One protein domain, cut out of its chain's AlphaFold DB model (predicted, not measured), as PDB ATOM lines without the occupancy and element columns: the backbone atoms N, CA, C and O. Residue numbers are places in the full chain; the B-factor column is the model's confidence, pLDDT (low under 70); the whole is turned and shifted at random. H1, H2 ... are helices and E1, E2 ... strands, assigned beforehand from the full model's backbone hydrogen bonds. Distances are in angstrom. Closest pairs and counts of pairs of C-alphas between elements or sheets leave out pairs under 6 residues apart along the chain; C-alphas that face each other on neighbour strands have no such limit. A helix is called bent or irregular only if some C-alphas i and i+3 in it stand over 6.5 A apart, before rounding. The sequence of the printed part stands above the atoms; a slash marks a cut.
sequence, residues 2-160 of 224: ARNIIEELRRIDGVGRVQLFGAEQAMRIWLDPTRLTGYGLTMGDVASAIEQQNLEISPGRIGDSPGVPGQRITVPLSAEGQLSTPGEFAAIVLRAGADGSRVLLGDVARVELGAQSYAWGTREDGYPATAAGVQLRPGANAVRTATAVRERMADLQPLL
ATOM      1  N   ALA A   2     105.859  65.922  83.590       56.16
ATOM      2  CA  ALA A   2     105.158  66.101  82.303       56.16
ATOM      3  C   ALA A   2     106.035  65.752  81.081       56.16
ATOM      4  O   ALA A   2     105.591  65.048  80.178       56.16
ATOM      5  N   ARG A   3     107.317  66.144  81.122       63.47
ATOM      6  CA  ARG A   3     108.322  65.810  80.101       63.47
ATOM      7  C   ARG A   3     108.487  64.301  79.869       63.47
ATOM      8  O   ARG A   3     108.646  63.887  78.733       63.47
ATOM      9  N   ASN A   4     108.376  63.478  80.912       76.50
ATOM     10  CA  ASN A   4     108.569  62.029  80.796       76.50
ATOM     11  C   ASN A   4     107.346  61.346  80.166       76.50
ATOM     12  O   ASN A   4     107.494  60.411  79.394       76.50
ATOM     13  N   ILE A   5     106.130  61.822  80.450       83.31
ATOM     14  CA  ILE A   5     104.908  61.223  79.885       83.31
ATOM     15  C   ILE A   5     104.805  61.531  78.388       83.31
ATOM     16  O   ILE A   5     104.504  60.649  77.590       83.31
ATOM     17  N   ILE A   6     105.084  62.774  77.988       86.69
ATOM     18  CA  ILE A   6     104.984  63.203  76.585       86.69
ATOM     19  C   ILE A   6     105.952  62.419  75.697       86.69
ATOM     20  O   ILE A   6     105.563  61.985  74.612       86.69
ATOM     21  N   GLU A   7     107.193  62.233  76.146       87.38
ATOM     22  CA  GLU A   7     108.203  61.487  75.392       87.38
ATOM     23  C   GLU A   7     107.838  60.002  75.264       87.38
ATOM     24  O   GLU A   7     107.956  59.423  74.183       87.38
ATOM     25  N   GLU A   8     107.267  59.407  76.308       89.81
ATOM     26  CA  GLU A   8     106.777  58.031  76.275       89.81
ATOM     27  C   GLU A   8     105.585  57.864  75.325       89.81
ATOM     28  O   GLU A   8     105.532  56.883  74.582       89.81
ATOM     29  N   LEU A   9     104.664  58.830  75.283       90.00
ATOM     30  CA  LEU A   9     103.538  58.815  74.345       90.00
ATOM     31  C   LEU A   9     103.985  59.019  72.892       90.00
ATOM     32  O   LEU A   9     103.417  58.418  71.982       90.00
ATOM     33  N   ARG A  10     105.026  59.826  72.652       91.19
ATOM     34  CA  ARG A  10     105.600  60.043  71.311       91.19
ATOM     35  C   ARG A  10     106.216  58.782  70.708       91.19
ATOM     36  O   ARG A  10     106.270  58.669  69.486       91.19
ATOM     37  N   ARG A  11     106.672  57.845  71.542       91.75
ATOM     38  CA  ARG A  11     107.295  56.581  71.114       91.75
ATOM     39  C   ARG A  11     106.291  55.535  70.620       91.75
ATOM     40  O   ARG A  11     106.704  54.541  70.030       91.75
ATOM     41  N   ILE A  12     104.995  55.740  70.850       93.50
ATOM     42  CA  ILE A  12     103.946  54.788  70.469       93.50
ATOM     43  C   ILE A  12     103.775  54.760  68.945       93.50
ATOM     44  O   ILE A  12     103.674  55.802  68.290       93.50
ATOM     45  N   ASP A  13     103.690  53.557  68.372       92.25
ATOM     46  CA  ASP A  13     103.473  53.396  66.936       92.25
ATOM     47  C   ASP A  13     102.137  54.016  66.484       92.25
ATOM     48  O   ASP A  13     101.065  53.815  67.063       92.25
ATOM     49  N   GLY A  14     102.217  54.791  65.407       91.44
ATOM     50  CA  GLY A  14     101.106  55.562  64.866       91.44
ATOM     51  C   GLY A  14     100.876  56.927  65.517       91.44
ATOM     52  O   GLY A  14     100.104  57.713  64.968       91.44
ATOM     53  N   VAL A  15     101.577  57.285  66.599       94.94
ATOM     54  CA  VAL A  15     101.587  58.673  67.083       94.94
ATOM     55  C   VAL A  15     102.438  59.536  66.145       94.94
ATOM     56  O   VAL A  15     103.566  59.194  65.768       94.94
ATOM     57  N   GLY A  16     101.857  60.646  65.694       92.81
ATOM     58  CA  GLY A  16     102.502  61.625  64.821       92.81
ATOM     59  C   GLY A  16     103.050  62.812  65.602       92.81
ATOM     60  O   GLY A  16     104.220  63.160  65.469       92.81
ATOM     61  N   ARG A  17     102.209  63.432  66.434       92.25
ATOM     62  CA  ARG A  17     102.582  64.590  67.255       92.25
ATOM     63  C   ARG A  17     101.877  64.526  68.600       92.25
ATOM     64  O   ARG A  17     100.707  64.170  68.664       92.25
ATOM     65  N   VAL A  18     102.578  64.932  69.653       91.50
ATOM     66  CA  VAL A  18     101.988  65.168  70.976       91.50
ATOM     67  C   VAL A  18     102.192  66.636  71.328       91.50
ATOM     68  O   VAL A  18     103.334  67.107  71.352       91.50
ATOM     69  N   GLN A  19     101.087  67.346  71.549       87.94
ATOM     70  CA  GLN A  19     101.051  68.748  71.947       87.94
ATOM     71  C   GLN A  19     100.657  68.851  73.419       87.94
ATOM     72  O   GLN A  19      99.589  68.389  73.799       87.94
ATOM     73  N   LEU A  20     101.503  69.471  74.238       85.81
ATOM     74  CA  LEU A  20     101.199  69.743  75.638       85.81
ATOM     75  C   LEU A  20     100.358  71.021  75.756       85.81
ATOM     76  O   LEU A  20     100.757  72.079  75.276       85.81
ATOM     77  N   PHE A  21      99.219  70.914  76.428       80.50
ATOM     78  CA  PHE A  21      98.359  72.010  76.869       80.50
ATOM     79  C   PHE A  21      98.581  72.248  78.360       80.50
ATOM     80  O   PHE A  21      97.744  71.964  79.218       80.50
ATOM     81  N   GLY A  22      99.777  72.738  78.638       75.12
ATOM     82  CA  GLY A  22     100.305  73.045  79.950       75.12
ATOM     83  C   GLY A  22     101.663  73.706  79.766       75.12
ATOM     84  O   GLY A  22     102.197  73.762  78.656       75.12
ATOM     85  N   ALA A  23     102.223  74.221  80.847       70.50
ATOM     86  CA  ALA A  23     103.538  74.829  80.816       70.50
ATOM     87  C   ALA A  23     104.528  73.974  81.593       70.50
ATOM     88  O   ALA A  23     104.222  73.481  82.681       70.50
ATOM     89  N   GLU A  24     105.726  73.822  81.039       73.88
ATOM     90  CA  GLU A  24     106.849  73.299  81.804       73.88
ATOM     91  C   GLU A  24     107.176  74.258  82.957       73.88
ATOM     92  O   GLU A  24     106.834  75.445  82.919       73.88
ATOM     93  N   GLN A  25     107.805  73.737  84.011       78.56
ATOM     94  CA  GLN A  25     108.306  74.591  85.080       78.56
ATOM     95  C   GLN A  25     109.478  75.416  84.551       78.56
ATOM     96  O   GLN A  25     110.387  74.882  83.921       78.56
ATOM     97  N   ALA A  26     109.452  76.714  84.824       84.56
ATOM     98  CA  ALA A  26     110.514  77.647  84.496       84.56
ATOM     99  C   ALA A  26     110.794  78.558  85.687       84.56
ATOM    100  O   ALA A  26     109.893  78.892  86.464       84.56
ATOM    101  N   MET A  27     112.043  79.004  85.793       90.56
ATOM    102  CA  MET A  27     112.411  80.044  86.743       90.56
ATOM    103  C   MET A  27     111.796  81.372  86.297       90.56
ATOM    104  O   MET A  27     112.038  81.840  85.181       90.56
ATOM    105  N   ARG A  28     110.960  81.968  87.146       91.62
ATOM    106  CA  ARG A  28     110.325  83.262  86.903       91.62
ATOM    107  C   ARG A  28     110.974  84.315  87.774       91.62
ATOM    108  O   ARG A  28     111.023  84.174  88.990       91.62
ATOM    109  N   ILE A  29     111.440  85.376  87.126       93.75
ATOM    110  CA  ILE A  29     112.080  86.521  87.764       93.75
ATOM    111  C   ILE A  29     111.187  87.729  87.485       93.75
ATOM    112  O   ILE A  29     111.139  88.236  86.365       93.75
ATOM    113  N   TRP A  30     110.431  88.149  88.494       94.00
ATOM    114  CA  TRP A  30     109.534  89.299  88.416       94.00
ATOM    115  C   TRP A  30     110.265  90.537  88.913       94.00
ATOM    116  O   TRP A  30     110.442  90.712  90.118       94.00
ATOM    117  N   LEU A  31     110.712  91.369  87.980       94.69
ATOM    118  CA  LEU A  31     111.471  92.580  88.276       94.69
ATOM    119  C   LEU A  31     110.569  93.693  88.818       94.69
ATOM    120  O   LEU A  31     109.503  93.955  88.261       94.69
ATOM    121  N   ASP A  32     111.032  94.378  89.863       95.12
ATOM    122  CA  ASP A  32     110.423  95.607  90.364       95.12
ATOM    123  C   ASP A  32     111.157  96.822  89.762       95.12
ATOM    124  O   ASP A  32     112.295  97.118  90.152       95.12
ATOM    125  N   PRO A  33     110.537  97.556  88.817       93.31
ATOM    126  CA  PRO A  33     111.188  98.684  88.157       93.31
ATOM    127  C   PRO A  33     111.523  99.816  89.133       93.31
ATOM    128  O   PRO A  33     112.510 100.521  88.932       93.31
ATOM    129  N   THR A  34     110.749  99.981  90.211       94.12
ATOM    130  CA  THR A  34     110.999 101.041  91.197       94.12
ATOM    131  C   THR A  34     112.286 100.762  91.969       94.12
ATOM    132  O   THR A  34     113.153 101.634  92.064       94.12
ATOM    133  N   ARG A  35     112.486  99.514  92.411       92.00
ATOM    134  CA  ARG A  35     113.720  99.087  93.084       92.00
ATOM    135  C   ARG A  35     114.922  99.121  92.150       92.00
ATOM    136  O   ARG A  35     115.969  99.613  92.555       92.00
ATOM    137  N   LEU A  36     114.768  98.683  90.897       92.19
ATOM    138  CA  LEU A  36     115.839  98.772  89.897       92.19
ATOM    139  C   LEU A  36     116.340 100.212  89.729       92.19
ATOM    140  O   LEU A  36     117.543 100.455  89.827       92.19
ATOM    141  N   THR A  37     115.428 101.179  89.572       92.12
ATOM    142  CA  THR A  37     115.814 102.597  89.467       92.12
ATOM    143  C   THR A  37     116.451 103.138  90.747       92.12
ATOM    144  O   THR A  37     117.404 103.908  90.660       92.12
ATOM    145  N   GLY A  38     116.002 102.690  91.928       90.06
ATOM    146  CA  GLY A  38     116.580 103.077  93.219       90.06
ATOM    147  C   GLY A  38     118.046 102.662  93.392       90.06
ATOM    148  O   GLY A  38     118.812 103.377  94.033       90.06
ATOM    149  N   TYR A  39     118.459 101.557  92.766       89.31
ATOM    150  CA  TYR A  39     119.853 101.100  92.738       89.31
ATOM    151  C   TYR A  39     120.619 101.524  91.470       89.31
ATOM    152  O   TYR A  39     121.782 101.148  91.295       89.31
ATOM    153  N   GLY A  40     119.993 102.307  90.582       89.75
ATOM    154  CA  GLY A  40     120.585 102.733  89.311       89.75
ATOM    155  C   GLY A  40     120.913 101.565  88.375       89.75
ATOM    156  O   GLY A  40     121.939 101.604  87.701       89.75
ATOM    157  N   LEU A  41     120.086 100.516  88.393       91.69
ATOM    158  CA  LEU A  41     120.220  99.310  87.578       91.69
ATOM    159  C   LEU A  41     119.217  99.315  86.423       91.69
ATOM    160  O   LEU A  41     118.091  99.801  86.552       91.69
ATOM    161  N   THR A  42     119.610  98.723  85.299       92.88
ATOM    162  CA  THR A  42     118.754  98.526  84.127       92.88
ATOM    163  C   THR A  42     118.331  97.063  83.983       92.88
ATOM    164  O   THR A  42     118.927  96.156  84.560       92.88
ATOM    165  N   MET A  43     117.306  96.804  83.163       91.62
ATOM    166  CA  MET A  43     116.927  95.425  82.813       91.62
ATOM    167  C   MET A  43     118.044  94.682  82.060       91.62
ATOM    168  O   MET A  43     118.142  93.463  82.176       91.62
ATOM    169  N   GLY A  44     118.891  95.403  81.314       92.69
ATOM    170  CA  GLY A  44     120.045  94.825  80.623       92.69
ATOM    171  C   GLY A  44     121.095  94.300  81.600       92.69
ATOM    172  O   GLY A  44     121.574  93.185  81.425       92.69
ATOM    173  N   ASP A  45     121.365  95.045  82.676       91.94
ATOM    174  CA  ASP A  45     122.319  94.630  83.715       91.94
ATOM    175  C   ASP A  45     121.877  93.329  84.394       91.94
ATOM    176  O   ASP A  45     122.688  92.439  84.638       91.94
ATOM    177  N   VAL A  46     120.570  93.184  84.641       93.56
ATOM    178  CA  VAL A  46     119.986  91.946  85.172       93.56
ATOM    179  C   VAL A  46     120.192  90.780  84.207       93.56
ATOM    180  O   VAL A  46     120.642  89.716  84.627       93.56
ATOM    181  N   ALA A  47     119.866  90.962  82.923       93.06
ATOM    182  CA  ALA A  47     120.014  89.909  81.922       93.06
ATOM    183  C   ALA A  47     121.477  89.456  81.804       93.06
ATOM    184  O   ALA A  47     121.760  88.261  81.887       93.06
ATOM    185  N   SER A  48     122.412  90.406  81.720       93.38
ATOM    186  CA  SER A  48     123.844  90.112  81.669       93.38
ATOM    187  C   SER A  48     124.352  89.426  82.938       93.38
ATOM    188  O   SER A  48     125.148  88.496  82.841       93.38
ATOM    189  N   ALA A  49     123.887  89.828  84.125       93.00
ATOM    190  CA  ALA A  49     124.280  89.182  85.377       93.00
ATOM    191  C   ALA A  49     123.813  87.718  85.446       93.00
ATOM    192  O   ALA A  49     124.566  86.860  85.904       93.00
ATOM    193  N   ILE A  50     122.602  87.423  84.957       92.62
ATOM    194  CA  ILE A  50     122.084  86.050  84.880       92.62
ATOM    195  C   ILE A  50     122.916  85.219  83.899       92.62
ATOM    196  O   ILE A  50     123.340  84.125  84.252       92.62
ATOM    197  N   GLU A  51     123.196  85.732  82.699       90.62
ATOM    198  CA  GLU A  51     124.001  85.021  81.694       90.62
ATOM    199  C   GLU A  51     125.436  84.736  82.171       90.62
ATOM    200  O   GLU A  51     126.003  83.694  81.851       90.62
ATOM    201  N   GLN A  52     126.018  85.636  82.969       90.25
ATOM    202  CA  GLN A  52     127.381  85.497  83.495       90.25
ATOM    203  C   GLN A  52     127.493  84.611  84.739       90.25
ATOM    204  O   GLN A  52     128.600  84.192  85.067       90.25
ATOM    205  N   GLN A  53     126.400  84.367  85.465       89.94
ATOM    206  CA  GLN A  53     126.411  83.574  86.706       89.94
ATOM    207  C   GLN A  53     125.678  82.235  86.578       89.94
ATOM    208  O   GLN A  53     125.864  81.370  87.425       89.94
ATOM    209  N   ASN A  54     124.884  82.045  85.524       89.62
ATOM    210  CA  ASN A  54     124.233  80.784  85.189       89.62
ATOM    211  C   ASN A  54     124.788  80.252  83.860       89.62
ATOM    212  O   ASN A  54     124.120  80.325  82.826       89.62
ATOM    213  N   LEU A  55     126.022  79.739  83.883       85.88
ATOM    214  CA  LEU A  55     126.687  79.195  82.698       85.88
ATOM    215  C   LEU A  55     127.143  77.752  82.889       85.88
ATOM    216  O   LEU A  55     127.533  77.315  83.969       85.88
ATOM    217  N   GLU A  56     127.141  77.006  81.792       82.06
ATOM    218  CA  GLU A  56     127.718  75.671  81.767       82.06
ATOM    219  C   GLU A  56     129.245  75.773  81.723       82.06
ATOM    220  O   GLU A  56     129.830  76.191  80.722       82.06
ATOM    221  N   ILE A  57     129.903  75.412  82.826       82.69
ATOM    222  CA  ILE A  57     131.363  75.408  82.912       82.69
ATOM    223  C   ILE A  57     131.854  74.007  82.555       82.69
ATOM    224  O   ILE A  57     131.505  73.027  83.206       82.69
ATOM    225  N   SER A  58     132.711  73.922  81.538       82.44
ATOM    226  CA  SER A  58     133.429  72.698  81.164       82.44
ATOM    227  C   SER A  58     134.898  72.810  81.586       82.44
ATOM    228  O   SER A  58     135.725  73.269  80.799       82.44
ATOM    229  N   PRO A  59     135.259  72.425  82.824       80.44
ATOM    230  CA  PRO A  59     136.596  72.663  83.379       80.44
ATOM    231  C   PRO A  59     137.691  71.722  82.839       80.44
ATOM    232  O   PRO A  59     138.853  71.855  83.214       80.44
ATOM    233  N   GLY A  60     137.358  70.778  81.954       84.00
ATOM    234  CA  GLY A  60     138.330  69.884  81.323       84.00
ATOM    235  C   GLY A  60     138.801  68.757  82.246       84.00
ATOM    236  O   GLY A  60     138.018  68.186  83.006       84.00
ATOM    237  N   ARG A  61     140.075  68.366  82.143       84.94
ATOM    238  CA  ARG A  61     140.647  67.236  82.892       84.94
ATOM    239  C   ARG A  61     142.034  67.600  83.424       84.94
ATOM    240  O   ARG A  61     142.826  68.220  82.722       84.94
ATOM    241  N   ILE A  62     142.349  67.185  84.649       85.12
ATOM    242  CA  ILE A  62     143.710  67.266  85.201       85.12
ATOM    243  C   ILE A  62     144.518  66.089  84.667       85.12
ATOM    244  O   ILE A  62     144.039  64.956  84.706       85.12
ATOM    245  N   GLY A  63     145.754  66.343  84.231       82.00
ATOM    246  CA  GLY A  63     146.638  65.308  83.692       82.00
ATOM    247  C   GLY A  63     146.229  64.852  82.293       82.00
ATOM    248  O   GLY A  63     146.411  63.680  81.965       82.00
ATOM    249  N   ASP A  64     145.621  65.750  81.513       80.62
ATOM    250  CA  ASP A  64     145.351  65.534  80.094       80.62
ATOM    251  C   ASP A  64     146.611  65.776  79.247       80.62
ATOM    252  O   ASP A  64     147.568  66.420  79.690       80.62
ATOM    253  N   SER A  65     146.631  65.234  78.034       77.31
ATOM    254  CA  SER A  65     147.754  65.416  77.111       77.31
ATOM    255  C   SER A  65     147.785  66.846  76.548       77.31
ATOM    256  O   SER A  65     146.721  67.364  76.200       77.31
ATOM    257  N   PRO A  66     148.966  67.484  76.378       74.81
ATOM    258  CA  PRO A  66     150.323  66.982  76.620       74.81
ATOM    259  C   PRO A  66     150.736  67.053  78.100       74.81
ATOM    260  O   PRO A  66     150.928  68.127  78.667       74.81
ATOM    261  N   GLY A  67     150.904  65.880  78.716       73.00
ATOM    262  CA  GLY A  67     151.256  65.729  80.127       73.00
ATOM    263  C   GLY A  67     152.761  65.591  80.369       73.00
ATOM    264  O   GLY A  67     153.533  65.241  79.477       73.00
ATOM    265  N   VAL A  68     153.183  65.832  81.611       80.25
ATOM    266  CA  VAL A  68     154.576  65.654  82.049       80.25
ATOM    267  C   VAL A  68     154.933  64.153  82.057       80.25
ATOM    268  O   VAL A  68     154.114  63.347  82.519       80.25
ATOM    269  N   PRO A  69     156.127  63.734  81.586       76.62
ATOM    270  CA  PRO A  69     156.543  62.331  81.632       76.62
ATOM    271  C   PRO A  69     156.465  61.772  83.061       76.62
ATOM    272  O   PRO A  69     157.104  62.293  83.971       76.62
ATOM    273  N   GLY A  70     155.671  60.716  83.263       79.81
ATOM    274  CA  GLY A  70     155.418  60.118  84.583       79.81
ATOM    275  C   GLY A  70     154.026  60.389  85.168       79.81
ATOM    276  O   GLY A  70     153.669  59.751  86.159       79.81
ATOM    277  N   GLN A  71     153.207  61.247  84.546       79.06
ATOM    278  CA  GLN A  71     151.797  61.430  84.909       79.06
ATOM    279  C   GLN A  71     151.001  60.138  84.622       79.06
ATOM    280  O   GLN A  71     150.839  59.746  83.471       79.06
ATOM    281  N   ARG A  72     150.508  59.459  85.672       80.56
ATOM    282  CA  ARG A  72     149.729  58.199  85.567       80.56
ATOM    283  C   ARG A  72     148.236  58.350  85.872       80.56
ATOM    284  O   ARG A  72     147.491  57.388  85.725       80.56
ATOM    285  N   ILE A  73     147.815  59.523  86.345       80.69
ATOM    286  CA  ILE A  73     146.447  59.782  86.799       80.69
ATOM    287  C   ILE A  73     145.875  60.945  85.994       80.69
ATOM    288  O   ILE A  73     146.462  62.031  85.969       80.69
ATOM    289  N   THR A  74     144.710  60.712  85.394       83.75
ATOM    290  CA  THR A  74     143.899  61.733  84.732       83.75
ATOM    291  C   THR A  74     142.541  61.802  85.422       83.75
ATOM    292  O   THR A  74     141.836  60.795  85.489       83.75
ATOM    293  N   VAL A  75     142.154  62.981  85.907       86.94
ATOM    294  CA  VAL A  75     140.882  63.186  86.620       86.94
ATOM    295  C   VAL A  75     140.025  64.177  85.838       86.94
ATOM    296  O   VAL A  75     140.483  65.296  85.605       86.94
ATOM    297  N   PRO A  76     138.810  63.805  85.401       86.69
ATOM    298  CA  PRO A  76     137.886  64.777  84.838       86.69
ATOM    299  C   PRO A  76     137.460  65.768  85.922       86.69
ATOM    300  O   PRO A  76     137.094  65.368  87.025       86.69
ATOM    301  N   LEU A  77     137.529  67.057  85.606       84.31
ATOM    302  CA  LEU A  77     137.006  68.100  86.470       84.31
ATOM    303  C   LEU A  77     135.513  68.274  86.197       84.31
ATOM    304  O   LEU A  77     135.059  68.169  85.059       84.31
ATOM    305  N   SER A  78     134.764  68.568  87.252       83.50
ATOM    306  CA  SER A  78     133.378  69.016  87.167       83.50
ATOM    307  C   SER A  78     133.254  70.304  87.968       83.50
ATOM    308  O   SER A  78     133.823  70.406  89.057       83.50
ATOM    309  N   ALA A  79     132.563  71.288  87.408       81.12
ATOM    310  CA  ALA A  79     132.283  72.559  88.050       81.12
ATOM    311  C   ALA A  79     130.786  72.823  87.921       81.12
ATOM    312  O   ALA A  79     130.223  72.740  86.830       81.12
ATOM    313  N   GLU A  80     130.145  73.124  89.042       79.00
ATOM    314  CA  GLU A  80     128.720  73.422  89.083       79.00
ATOM    315  C   GLU A  80     128.533  74.918  88.819       79.00
ATOM    316  O   GLU A  80     128.761  75.750  89.694       79.00
ATOM    317  N   GLY A  81     128.243  75.262  87.562       79.56
ATOM    318  CA  GLY A  81     128.060  76.650  87.116       79.56
ATOM    319  C   GLY A  81     126.612  77.037  86.807       79.56
ATOM    320  O   GLY A  81     126.317  78.218  86.637       79.56
ATOM    321  N   GLN A  82     125.705  76.059  86.724       86.81
ATOM    322  CA  GLN A  82     124.285  76.311  86.491       86.81
ATOM    323  C   GLN A  82     123.535  76.385  87.817       86.81
ATOM    324  O   GLN A  82     123.729  75.553  88.700       86.81
ATOM    325  N   LEU A  83     122.646  77.366  87.921       89.00
ATOM    326  CA  LEU A  83     121.781  77.566  89.075       89.00
ATOM    327  C   LEU A  83     120.494  76.758  88.884       89.00
ATOM    328  O   LEU A  83     119.911  76.724  87.797       89.00
ATOM    329  N   SER A  84     120.026  76.121  89.949       86.69
ATOM    330  CA  SER A  84     118.883  75.203  89.928       86.69
ATOM    331  C   SER A  84     117.746  75.649  90.844       86.69
ATOM    332  O   SER A  84     116.571  75.424  90.535       86.69
ATOM    333  N   THR A  85     118.065  76.322  91.952       90.94
ATOM    334  CA  THR A  85     117.072  76.702  92.962       90.94
ATOM    335  C   THR A  85     116.683  78.181  92.876       90.94
ATOM    336  O   THR A  85     117.513  79.030  92.545       90.94
ATOM    337  N   PRO A  86     115.436  78.561  93.229       92.44
ATOM    338  CA  PRO A  86     115.052  79.973  93.302       92.44
ATOM    339  C   PRO A  86     115.944  80.796  94.244       92.44
ATOM    340  O   PRO A  86     116.172  81.976  93.999       92.44
ATOM    341  N   GLY A  87     116.465  80.169  95.307       92.50
ATOM    342  CA  GLY A  87     117.383  80.806  96.254       92.50
ATOM    343  C   GLY A  87     118.742  81.139  95.634       92.50
ATOM    344  O   GLY A  87     119.243  82.242  95.835       92.50
ATOM    345  N   GLU A  88     119.300  80.233  94.830       91.62
ATOM    346  CA  GLU A  88     120.526  80.474  94.056       91.62
ATOM    347  C   GLU A  88     120.354  81.631  93.067       91.62
ATOM    348  O   GLU A  88     121.189  82.530  93.017       91.62
ATOM    349  N   PHE A  89     119.233  81.669  92.342       93.69
ATOM    350  CA  PHE A  89     118.924  82.787  91.449       93.69
ATOM    351  C   PHE A  89     118.748  84.103  92.215       93.69
ATOM    352  O   PHE A  89     119.257  85.135  91.788       93.69
ATOM    353  N   ALA A  90     118.074  84.094  93.368       93.56
ATOM    354  CA  ALA A  90     117.930  85.291  94.195       93.56
ATOM    355  C   ALA A  90     119.279  85.818  94.719       93.56
ATOM    356  O   ALA A  90     119.403  87.018  94.959       93.56
ATOM    357  N   ALA A  91     120.284  84.949  94.857       94.00
ATOM    358  CA  ALA A  91     121.632  85.294  95.296       94.00
ATOM    359  C   ALA A  91     122.554  85.813  94.172       94.00
ATOM    360  O   ALA A  91     123.704  86.150  94.458       94.00
ATOM    361  N   ILE A  92     122.070  85.917  92.926       93.62
ATOM    362  CA  ILE A  92     122.836  86.499  91.812       93.62
ATOM    363  C   ILE A  92     123.228  87.931  92.164       93.62
ATOM    364  O   ILE A  92     122.380  88.764  92.492       93.62
ATOM    365  N   VAL A  93     124.520  88.231  92.070       93.38
ATOM    366  CA  VAL A  93     125.048  89.564  92.374       93.38
ATOM    367  C   VAL A  93     124.866  90.459  91.154       93.38
ATOM    368  O   VAL A  93     125.460  90.203  90.112       93.38
ATOM    369  N   LEU A  94     124.067  91.517  91.282       92.12
ATOM    370  CA  LEU A  94     123.841  92.490  90.208       92.12
ATOM    371  C   LEU A  94     124.874  93.615  90.227       92.12
ATOM    372  O   LEU A  94     125.305  94.099  89.184       92.12
ATOM    373  N   ARG A  95     125.273  94.048  91.424       88.31
ATOM    374  CA  ARG A  95     126.264  95.108  91.608       88.31
ATOM    375  C   ARG A  95     126.980  94.939  92.933       88.31
ATOM    376  O   ARG A  95     126.347  94.638  93.940       88.31
ATOM    377  N   ALA A  96     128.280  95.201  92.932       86.25
ATOM    378  CA  ALA A  96     129.077  95.386  94.137       86.25
ATOM    379  C   ALA A  96     129.488  96.864  94.226       86.25
ATOM    380  O   ALA A  96     130.066  97.413  93.288       86.25
ATOM    381  N   GLY A  97     129.120  97.528  95.318       78.94
ATOM    382  CA  GLY A  97     129.557  98.878  95.654       78.94
ATOM    383  C   GLY A  97     130.976  98.877  96.220       78.94
ATOM    384  O   GLY A  97     131.436  97.880  96.777       78.94
ATOM    385  N   ALA A  98     131.666 100.013  96.105       75.88
ATOM    386  CA  ALA A  98     133.022 100.182  96.637       75.88
ATOM    387  C   ALA A  98     133.091  99.999  98.167       75.88
ATOM    388  O   ALA A  98     134.121  99.594  98.695       75.88
ATOM    389  N   ASP A  99     131.970 100.217  98.857       77.56
ATOM    390  CA  ASP A  99     131.835 100.110 100.314       77.56
ATOM    391  C   ASP A  99     131.597  98.662 100.797       77.56
ATOM    392  O   ASP A  99     131.303  98.427 101.967       77.56
ATOM    393  N   GLY A 100     131.662  97.676  99.893       80.12
ATOM    394  CA  GLY A 100     131.372  96.266 100.185       80.12
ATOM    395  C   GLY A 100     129.879  95.920 100.210       80.12
ATOM    396  O   GLY A 100     129.521  94.757 100.410       80.12
ATOM    397  N   SER A 101     128.996  96.895  99.969       84.94
ATOM    398  CA  SER A 101     127.576  96.638  99.735       84.94
ATOM    399  C   SER A 101     127.390  95.870  98.426       84.94
ATOM    400  O   SER A 101     128.080  96.108  97.437       84.94
ATOM    401  N   ARG A 102     126.454  94.924  98.401       90.81
ATOM    402  CA  ARG A 102     126.094  94.185  97.189       90.81
ATOM    403  C   ARG A 102     124.590  94.215  97.016       90.81
ATOM    404  O   ARG A 102     123.868  94.089  97.999       90.81
ATOM    405  N   VAL A 103     124.154  94.389  95.777       92.00
ATOM    406  CA  VAL A 103     122.749  94.300  95.390       92.00
ATOM    407  C   VAL A 103     122.546  92.933  94.764       92.00
ATOM    408  O   VAL A 103     123.220  92.594  93.785       92.00
ATOM    409  N   LEU A 104     121.659  92.146  95.355       94.25
ATOM    410  CA  LEU A 104     121.303  90.821  94.875       94.25
ATOM    411  C   LEU A 104     120.059  90.893  93.992       94.25
ATOM    412  O   LEU A 104     119.252  91.821  94.089       94.25
ATOM    413  N   LEU A 105     119.859  89.881  93.151       93.88
ATOM    414  CA  LEU A 105     118.651  89.779  92.338       93.88
ATOM    415  C   LEU A 105     117.389  89.740  93.208       93.88
ATOM    416  O   LEU A 105     116.396  90.373  92.863       93.88
ATOM    417  N   GLY A 106     117.444  89.069  94.361       93.38
ATOM    418  CA  GLY A 106     116.339  89.014  95.320       93.38
ATOM    419  C   GLY A 106     115.942  90.368  95.920       93.38
ATOM    420  O   GLY A 106     114.804  90.527  96.359       93.38
ATOM    421  N   ASP A 107     116.833  91.366  95.904       92.75
ATOM    422  CA  ASP A 107     116.520  92.706  96.418       92.75
ATOM    423  C   ASP A 107     115.609  93.473  95.450       92.75
ATOM    424  O   ASP A 107     114.736  94.237  95.874       92.75
ATOM    425  N   VAL A 108     115.778  93.239  94.145       93.81
ATOM    426  CA  VAL A 108     115.090  93.963  93.062       93.81
ATOM    427  C   VAL A 108     114.059  93.119  92.311       93.81
ATOM    428  O   VAL A 108     113.359  93.643  91.443       93.81
ATOM    429  N   ALA A 109     113.951  91.824  92.617       94.94
ATOM    430  CA  ALA A 109     113.085  90.894  91.908       94.94
ATOM    431  C   ALA A 109     112.512  89.802  92.816       94.94
ATOM    432  O   ALA A 109     113.176  89.306  93.724       94.94
ATOM    433  N   ARG A 110     111.294  89.345  92.506       94.69
ATOM    434  CA  ARG A 110     110.747  88.107  93.076       94.69
ATOM    435  C   ARG A 110     111.124  86.929  92.183       94.69
ATOM    436  O   ARG A 110     110.710  86.883  91.027       94.69
ATOM    437  N   VAL A 111     111.862  85.972  92.737       94.44
ATOM    438  CA  VAL A 111     112.276  84.749  92.044       94.44
ATOM    439  C   VAL A 111     111.435  83.573  92.528       94.44
ATOM    440  O   VAL A 111     111.406  83.280  93.721       94.44
ATOM    441  N   GLU A 112     110.743  82.897  91.617       92.62
ATOM    442  CA  GLU A 112     109.912  81.737  91.943       92.62
ATOM    443  C   GLU A 112     109.899  80.703  90.816       92.62
ATOM    444  O   GLU A 112     110.064  81.029  89.639       92.62
ATOM    445  N   LEU A 113     109.670  79.439  91.171       89.25
ATOM    446  CA  LEU A 113     109.420  78.396  90.185       89.25
ATOM    447  C   LEU A 113     107.960  78.499  89.731       89.25
ATOM    448  O   LEU A 113     107.041  78.289  90.521       89.25
ATOM    449  N   GLY A 114     107.746  78.831  88.462       85.25
ATOM    450  CA  GLY A 114     106.415  79.026  87.893       85.25
ATOM    451  C   GLY A 114     106.230  78.296  86.571       85.25
ATOM    452  O   GLY A 114     107.101  77.569  86.103       85.25
ATOM    453  N   ALA A 115     105.084  78.508  85.934       82.00
ATOM    454  CA  ALA A 115     104.824  78.015  84.586       82.00
ATOM    455  C   ALA A 115     105.632  78.815  83.548       82.00
ATOM    456  O   ALA A 115     105.604  80.046  83.583       82.00
ATOM    457  N   GLN A 116     106.287  78.160  82.582       79.25
ATOM    458  CA  GLN A 116     106.993  78.785  81.445       79.25
ATOM    459  C   GLN A 116     106.080  79.639  80.556       79.25
ATOM    460  O   GLN A 116     106.520  80.619  79.951       79.25
ATOM    461  N   SER A 117     104.790  79.330  80.506       78.69
ATOM    462  CA  SER A 117     103.791  80.130  79.808       78.69
ATOM    463  C   SER A 117     102.503  80.155  80.612       78.69
ATOM    464  O   SER A 117     102.038  79.119  81.068       78.69
ATOM    465  N   TYR A 118     101.922  81.340  80.765       77.44
ATOM    466  CA  TYR A 118     100.592  81.517  81.351       77.44
ATOM    467  C   TYR A 118      99.517  81.719  80.275       77.44
ATOM    468  O   TYR A 118      98.389  82.077  80.588       77.44
ATOM    469  N   ALA A 119      99.854  81.501  78.997       75.06
ATOM    470  CA  ALA A 119      98.921  81.683  77.886       75.06
ATOM    471  C   ALA A 119      97.791  80.637  77.869       75.06
ATOM    472  O   ALA A 119      96.748  80.875  77.268       75.06
ATOM    473  N   TRP A 120      97.997  79.490  78.523       67.38
ATOM    474  CA  TRP A 120      97.053  78.378  78.548       67.38
ATOM    475  C   TRP A 120      96.773  77.978  79.992       67.38
ATOM    476  O   TRP A 120      97.691  77.637  80.737       67.38
ATOM    477  N   GLY A 121      95.501  78.013  80.377       73.56
ATOM    478  CA  GLY A 121      95.010  77.435  81.622       73.56
ATOM    479  C   GLY A 121      94.060  76.299  81.288       73.56
ATOM    480  O   GLY A 121      92.935  76.554  80.864       73.56
ATOM    481  N   THR A 122      94.508  75.057  81.455       77.62
ATOM    482  CA  THR A 122      93.659  73.884  81.238       77.62
ATOM    483  C   THR A 122      92.934  73.557  82.538       77.62
ATOM    484  O   THR A 122      93.530  73.523  83.618       77.62
ATOM    485  N   ARG A 123      91.623  73.352  82.449       82.19
ATOM    486  CA  ARG A 123      90.805  72.855  83.551       82.19
ATOM    487  C   ARG A 123      89.971  71.697  83.056       82.19
ATOM    488  O   ARG A 123      89.491  71.728  81.927       82.19
ATOM    489  N   GLU A 124      89.779  70.727  83.926       83.75
ATOM    490  CA  GLU A 124      88.879  69.604  83.709       83.75
ATOM    491  C   GLU A 124      87.886  69.594  84.865       83.75
ATOM    492  O   GLU A 124      88.287  69.673  86.026       83.75
ATOM    493  N   ASP A 125      86.593  69.657  84.546       83.69
ATOM    494  CA  ASP A 125      85.497  69.711  85.523       83.69
ATOM    495  C   ASP A 125      85.677  70.755  86.646       83.69
ATOM    496  O   ASP A 125      85.255  70.578  87.786       83.69
ATOM    497  N   GLY A 126      86.312  71.888  86.319       82.69
ATOM    498  CA  GLY A 126      86.566  73.000  87.242       82.69
ATOM    499  C   GLY A 126      87.884  72.915  88.021       82.69
ATOM    500  O   GLY A 126      88.335  73.945  88.542       82.69
ATOM    501  N   TYR A 127      88.550  71.758  88.024       82.69
ATOM    502  CA  TYR A 127      89.834  71.529  88.687       82.69
ATOM    503  C   TYR A 127      91.023  71.912  87.788       82.69
ATOM    504  O   TYR A 127      90.930  71.802  86.562       82.69
ATOM    505  N   PRO A 128      92.152  72.383  88.357       81.69
ATOM    506  CA  PRO A 128      93.380  72.611  87.598       81.69
ATOM    507  C   PRO A 128      93.885  71.305  86.983       81.69
ATOM    508  O   PRO A 128      94.142  70.343  87.702       81.69
ATOM    509  N   ALA A 129      94.057  71.290  85.664       83.38
ATOM    510  CA  ALA A 129      94.504  70.116  84.929       83.38
ATOM    511  C   ALA A 129      95.619  70.484  83.944       83.38
ATOM    512  O   ALA A 129      95.864  71.651  83.637       83.38
ATOM    513  N   THR A 130      96.299  69.469  83.427       85.19
ATOM    514  CA  THR A 130      97.187  69.588  82.269       85.19
ATOM    515  C   THR A 130      96.760  68.537  81.260       85.19
ATOM    516  O   THR A 130      96.433  67.418  81.644       85.19
ATOM    517  N   ALA A 131      96.734  68.890  79.980       86.56
ATOM    518  CA  ALA A 131      96.297  67.972  78.935       86.56
ATOM    519  C   ALA A 131      97.382  67.802  77.877       86.56
ATOM    520  O   ALA A 131      98.189  68.698  77.645       86.56
ATOM    521  N   ALA A 132      97.385  66.659  77.199       88.62
ATOM    522  CA  ALA A 132      98.224  66.429  76.035       88.62
ATOM    523  C   ALA A 132      97.352  65.977  74.859       88.62
ATOM    524  O   ALA A 132      96.668  64.960  74.933       88.62
ATOM    525  N   GLY A 133      97.374  66.734  73.764       90.44
ATOM    526  CA  GLY A 133      96.725  66.360  72.514       90.44
ATOM    527  C   GLY A 133      97.602  65.404  71.721       90.44
ATOM    528  O   GLY A 133      98.700  65.776  71.304       90.44
ATOM    529  N   VAL A 134      97.112  64.190  71.480       93.12
ATOM    530  CA  VAL A 134      97.791  63.187  70.651       93.12
ATOM    531  C   VAL A 134      97.202  63.218  69.243       93.12
ATOM    532  O   VAL A 134      96.011  62.997  69.043       93.12
ATOM    533  N   GLN A 135      98.047  63.491  68.255       93.69
ATOM    534  CA  GLN A 135      97.692  63.502  66.840       93.69
ATOM    535  C   GLN A 135      98.229  62.244  66.162       93.69
ATOM    536  O   GLN A 135      99.405  61.892  66.301       93.69
ATOM    537  N   LEU A 136      97.359  61.588  65.399       94.25
ATOM    538  CA  LEU A 136      97.679  60.392  64.628       94.25
ATOM    539  C   LEU A 136      98.623  60.725  63.461       94.25
ATOM    540  O   LEU A 136      98.475  61.751  62.794       94.25
ATOM    541  N   ARG A 137      99.587  59.845  63.192       94.25
ATOM    542  CA  ARG A 137     100.450  59.928  62.010       94.25
ATOM    543  C   ARG A 137      99.637  59.636  60.739       94.25
ATOM    544  O   ARG A 137      98.784  58.746  60.767       94.25
ATOM    545  N   PRO A 138      99.911  60.311  59.606       92.81
ATOM    546  CA  PRO A 138      99.296  59.956  58.330       92.81
ATOM    547  C   PRO A 138      99.456  58.459  58.019       92.81
ATOM    548  O   PRO A 138     100.554  57.917  58.132       92.81
ATOM    549  N   GLY A 139      98.355  57.790  57.664       89.94
ATOM    550  CA  GLY A 139      98.335  56.356  57.341       89.94
ATOM    551  C   GLY A 139      98.331  55.398  58.540       89.94
ATOM    552  O   GLY A 139      98.248  54.188  58.338       89.94
ATOM    553  N   ALA A 140      98.394  55.893  59.780       92.81
ATOM    554  CA  ALA A 140      98.296  55.040  60.961       92.81
ATOM    555  C   ALA A 140      96.845  54.646  61.287       92.81
ATOM    556  O   ALA A 140      95.881  55.267  60.840       92.81
ATOM    557  N   ASN A 141      96.679  53.592  62.090       92.00
ATOM    558  CA  ASN A 141      95.366  53.096  62.493       92.00
ATOM    559  C   ASN A 141      94.904  53.754  63.803       92.00
ATOM    560  O   ASN A 141      95.469  53.490  64.864       92.00
ATOM    561  N   ALA A 142      93.830  54.543  63.736       89.62
ATOM    562  CA  ALA A 142      93.303  55.289  64.879       89.62
ATOM    563  C   ALA A 142      92.910  54.401  66.076       89.62
ATOM    564  O   ALA A 142      93.246  54.725  67.212       89.62
ATOM    565  N   VAL A 143      92.234  53.268  65.839       92.06
ATOM    566  CA  VAL A 143      91.750  52.379  66.913       92.06
ATOM    567  C   VAL A 143      92.920  51.681  67.608       92.06
ATOM    568  O   VAL A 143      92.956  51.608  68.837       92.06
ATOM    569  N   ARG A 144      93.905  51.212  66.831       93.50
ATOM    570  CA  ARG A 144      95.105  50.553  67.361       93.50
ATOM    571  C   ARG A 144      95.955  51.525  68.173       93.50
ATOM    572  O   ARG A 144      96.328  51.207  69.295       93.50
ATOM    573  N   THR A 145      96.216  52.713  67.631       93.88
ATOM    574  CA  THR A 145      97.027  53.726  68.313       93.88
ATOM    575  C   THR A 145      96.345  54.233  69.582       93.88
ATOM    576  O   THR A 145      97.004  54.329  70.610       93.88
ATOM    577  N   ALA A 146      95.030  54.482  69.569       92.81
ATOM    578  CA  ALA A 146      94.306  54.893  70.775       92.81
ATOM    579  C   ALA A 146      94.334  53.820  71.874       92.81
ATOM    580  O   ALA A 146      94.500  54.142  73.050       92.81
ATOM    581  N   THR A 147      94.228  52.542  71.494       93.12
ATOM    582  CA  THR A 147      94.360  51.422  72.441       93.12
ATOM    583  C   THR A 147      95.751  51.404  73.074       93.12
ATOM    584  O   THR A 147      95.858  51.399  74.295       93.12
ATOM    585  N   ALA A 148      96.805  51.512  72.259       93.75
ATOM    586  CA  ALA A 148      98.186  51.525  72.740       93.75
ATOM    587  C   ALA A 148      98.495  52.736  73.643       93.75
ATOM    588  O   ALA A 148      99.193  52.606  74.645       93.75
ATOM    589  N   VAL A 149      97.943  53.913  73.327       93.12
ATOM    590  CA  VAL A 149      98.040  55.108  74.186       93.12
ATOM    591  C   VAL A 149      97.374  54.862  75.537       93.12
ATOM    592  O   VAL A 149      97.954  55.195  76.567       93.12
ATOM    593  N   ARG A 150      96.183  54.255  75.552       91.56
ATOM    594  CA  ARG A 150      95.450  53.960  76.788       91.56
ATOM    595  C   ARG A 150      96.184  52.948  77.665       91.56
ATOM    596  O   ARG A 150      96.293  53.170  78.865       91.56
ATOM    597  N   GLU A 151      96.707  51.883  77.067       92.62
ATOM    598  CA  GLU A 151      97.534  50.888  77.761       92.62
ATOM    599  C   GLU A 151      98.772  51.548  78.370       92.62
ATOM    600  O   GLU A 151      99.020  51.423  79.567       92.62
ATOM    601  N   ARG A 152      99.486  52.367  77.588       91.44
ATOM    602  CA  ARG A 152     100.676  53.054  78.091       91.44
ATOM    603  C   ARG A 152     100.357  54.048  79.208       91.44
ATOM    604  O   ARG A 152     101.140  54.178  80.141       91.44
ATOM    605  N   MET A 153      99.224  54.745  79.135       89.88
ATOM    606  CA  MET A 153      98.782  55.642  80.206       89.88
ATOM    607  C   MET A 153      98.416  54.891  81.488       89.88
ATOM    608  O   MET A 153      98.690  55.406  82.571       89.88
ATOM    609  N   ALA A 154      97.848  53.687  81.381       90.25
ATOM    610  CA  ALA A 154      97.581  52.832  82.534       90.25
ATOM    611  C   ALA A 154      98.886  52.367  83.204       90.25
ATOM    612  O   ALA A 154      98.996  52.431  84.425       90.25
ATOM    613  N   ASP A 155      99.910  52.007  82.422       90.44
ATOM    614  CA  ASP A 155     101.233  51.639  82.951       90.44
ATOM    615  C   ASP A 155     101.936  52.797  83.673       90.44
ATOM    616  O   ASP A 155     102.721  52.585  84.599       90.44
ATOM    617  N   LEU A 156     101.700  54.032  83.222       88.12
ATOM    618  CA  LEU A 156     102.313  55.237  83.783       88.12
ATOM    619  C   LEU A 156     101.547  55.785  84.994       88.12
ATOM    620  O   LEU A 156     102.114  56.567  85.757       88.12
ATOM    621  N   GLN A 157     100.291  55.381  85.193       85.50
ATOM    622  CA  GLN A 157      99.440  55.866  86.281       85.50
ATOM    623  C   GLN A 157     100.056  55.675  87.683       85.50
ATOM    624  O   GLN A 157     100.010  56.624  88.464       85.50
ATOM    625  N   PRO A 158     100.718  54.546  88.016       86.06
ATOM    626  CA  PRO A 158     101.363  54.357  89.320       86.06
ATOM    627  C   PRO A 158     102.588  55.250  89.561       86.06
ATOM    628  O   PRO A 158     103.026  55.391  90.698       86.06
ATOM    629  N   LEU A 159     103.174  55.821  88.504       85.56
ATOM    630  CA  LEU A 159     104.337  56.713  88.596       85.56
ATOM    631  C   LEU A 159     103.932  58.171  88.851       85.56
ATOM    632  O   LEU A 159     104.800  59.034  89.012       85.56
ATOM    633  N   LEU A 160     102.630  58.461  88.840       83.25
ATOM    634  CA  LEU A 160     102.113  59.790  89.116       83.25
ATOM    635  C   LEU A 160     102.207  60.101  90.619       83.25
ATOM    636  O   LEU A 160     102.031  59.215  91.455       83.25
TER     637      LEU A 160
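This is residues 2 to 160 of the 224 residues of an uncharacterized protein of bacterium AM6 (UniProt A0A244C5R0). Two small lobes stand at opposite ends of a two-stranded ribbon, E2 and E5, and a thin arm sticks out from one of them at residues 58 to 79. One lobe is the strand pair E1 and E6 with H1 packed on it and H6 meeting it through residues 142 to 149; the other gathers H2, H3, H4, H5 and the hairpin E3 and E4 round one end of the ribbon. The printed part has 159 residues with six named helices and six named strands, in the order H1 E1 E2 H2 H3 H4 E3 E4 H5 E5 E6 H6, of mixed class, with three separate antiparallel strand pairs. It is extended, with a radius of gyration of the C-alphas of 23.9 A, and flat, spanning 69 by 60 by 30 A.

Find C-alpha 25 at (108.306, 74.591, 85.080); from there E2, residues 25 to 31, runs 18.5 A, and E5, residues 109 to 115, comes back over 17.0 A. Between E2 and E5 along the chain look for H2, residues 33 to 38, H3, residues 43 to 53 and 15.7 A long, H4, residues 86 to 90, E3, residues 93 to 96, E4, residues 102 to 104, and H5, residues 105 to 108. Before E2 along the chain, H1, residues 2 to 10, begins at C-alpha 2 (105.158, 66.101, 82.303). There too are E1, residues 15 to 21, 16.9 A, and E6, residues 131 to 136, 16.2 A. H6, residues 142 to 159, runs 26.2 A to C-alpha 159 at (104.337, 56.713, 88.596); it is irregular, but only just, with C-alphas 155 and 158 6.9 A apart.

Start at E2 and E5, antiparallel at 154 degrees, where N 28 and O 112 are 2.8 A apart, within hydrogen-bond range. The closest C-alphas of H4 and E5, Pro 86 and Glu 112, are 5.6 A apart. H5 touches H4, closest at the C-alphas of Ala 90 and Gly 106, 4.2 A, and H2, at those of Arg 35 and Val 108, 5.3 A. The closest C-alphas of H3 and E3 are Ala 49 and Leu 94, 5.9 A. In the antiparallel hairpin E3 and E4, N 94 and O 103 are 2.9 A apart. E1 and E6 are antiparallel at 159 degrees, with N 19 and O 133 at 2.9 A. H1 comes closest to E1 at the C-alphas of Arg 10 and Val 18, 6.3 A. H1 and H6 only just touch, with 3 pairs of C-alphas within 8 A, closest Leu 9 and Val 149 at 6.6 A, through residues 149 to 156 of H6 alone; they run opposite ways at a shallow tilt of 32 degrees. H3 and H6 are apart. Every O i to N i+4 pair is within range in H1, H2, H3 and H4, and 12 of 14 in H6; H5 is too short for one.

The C-alphas farthest apart, Pro 69 and Asp 125, are 71.5 A apart. The printed part has no cut; the links H3 to H4, 32 residues, and E5 to E6, 15 residues, are long. Look for pLDDT under 70 at residues 2 to 3 and 120; the mean of the printed part is 87.1.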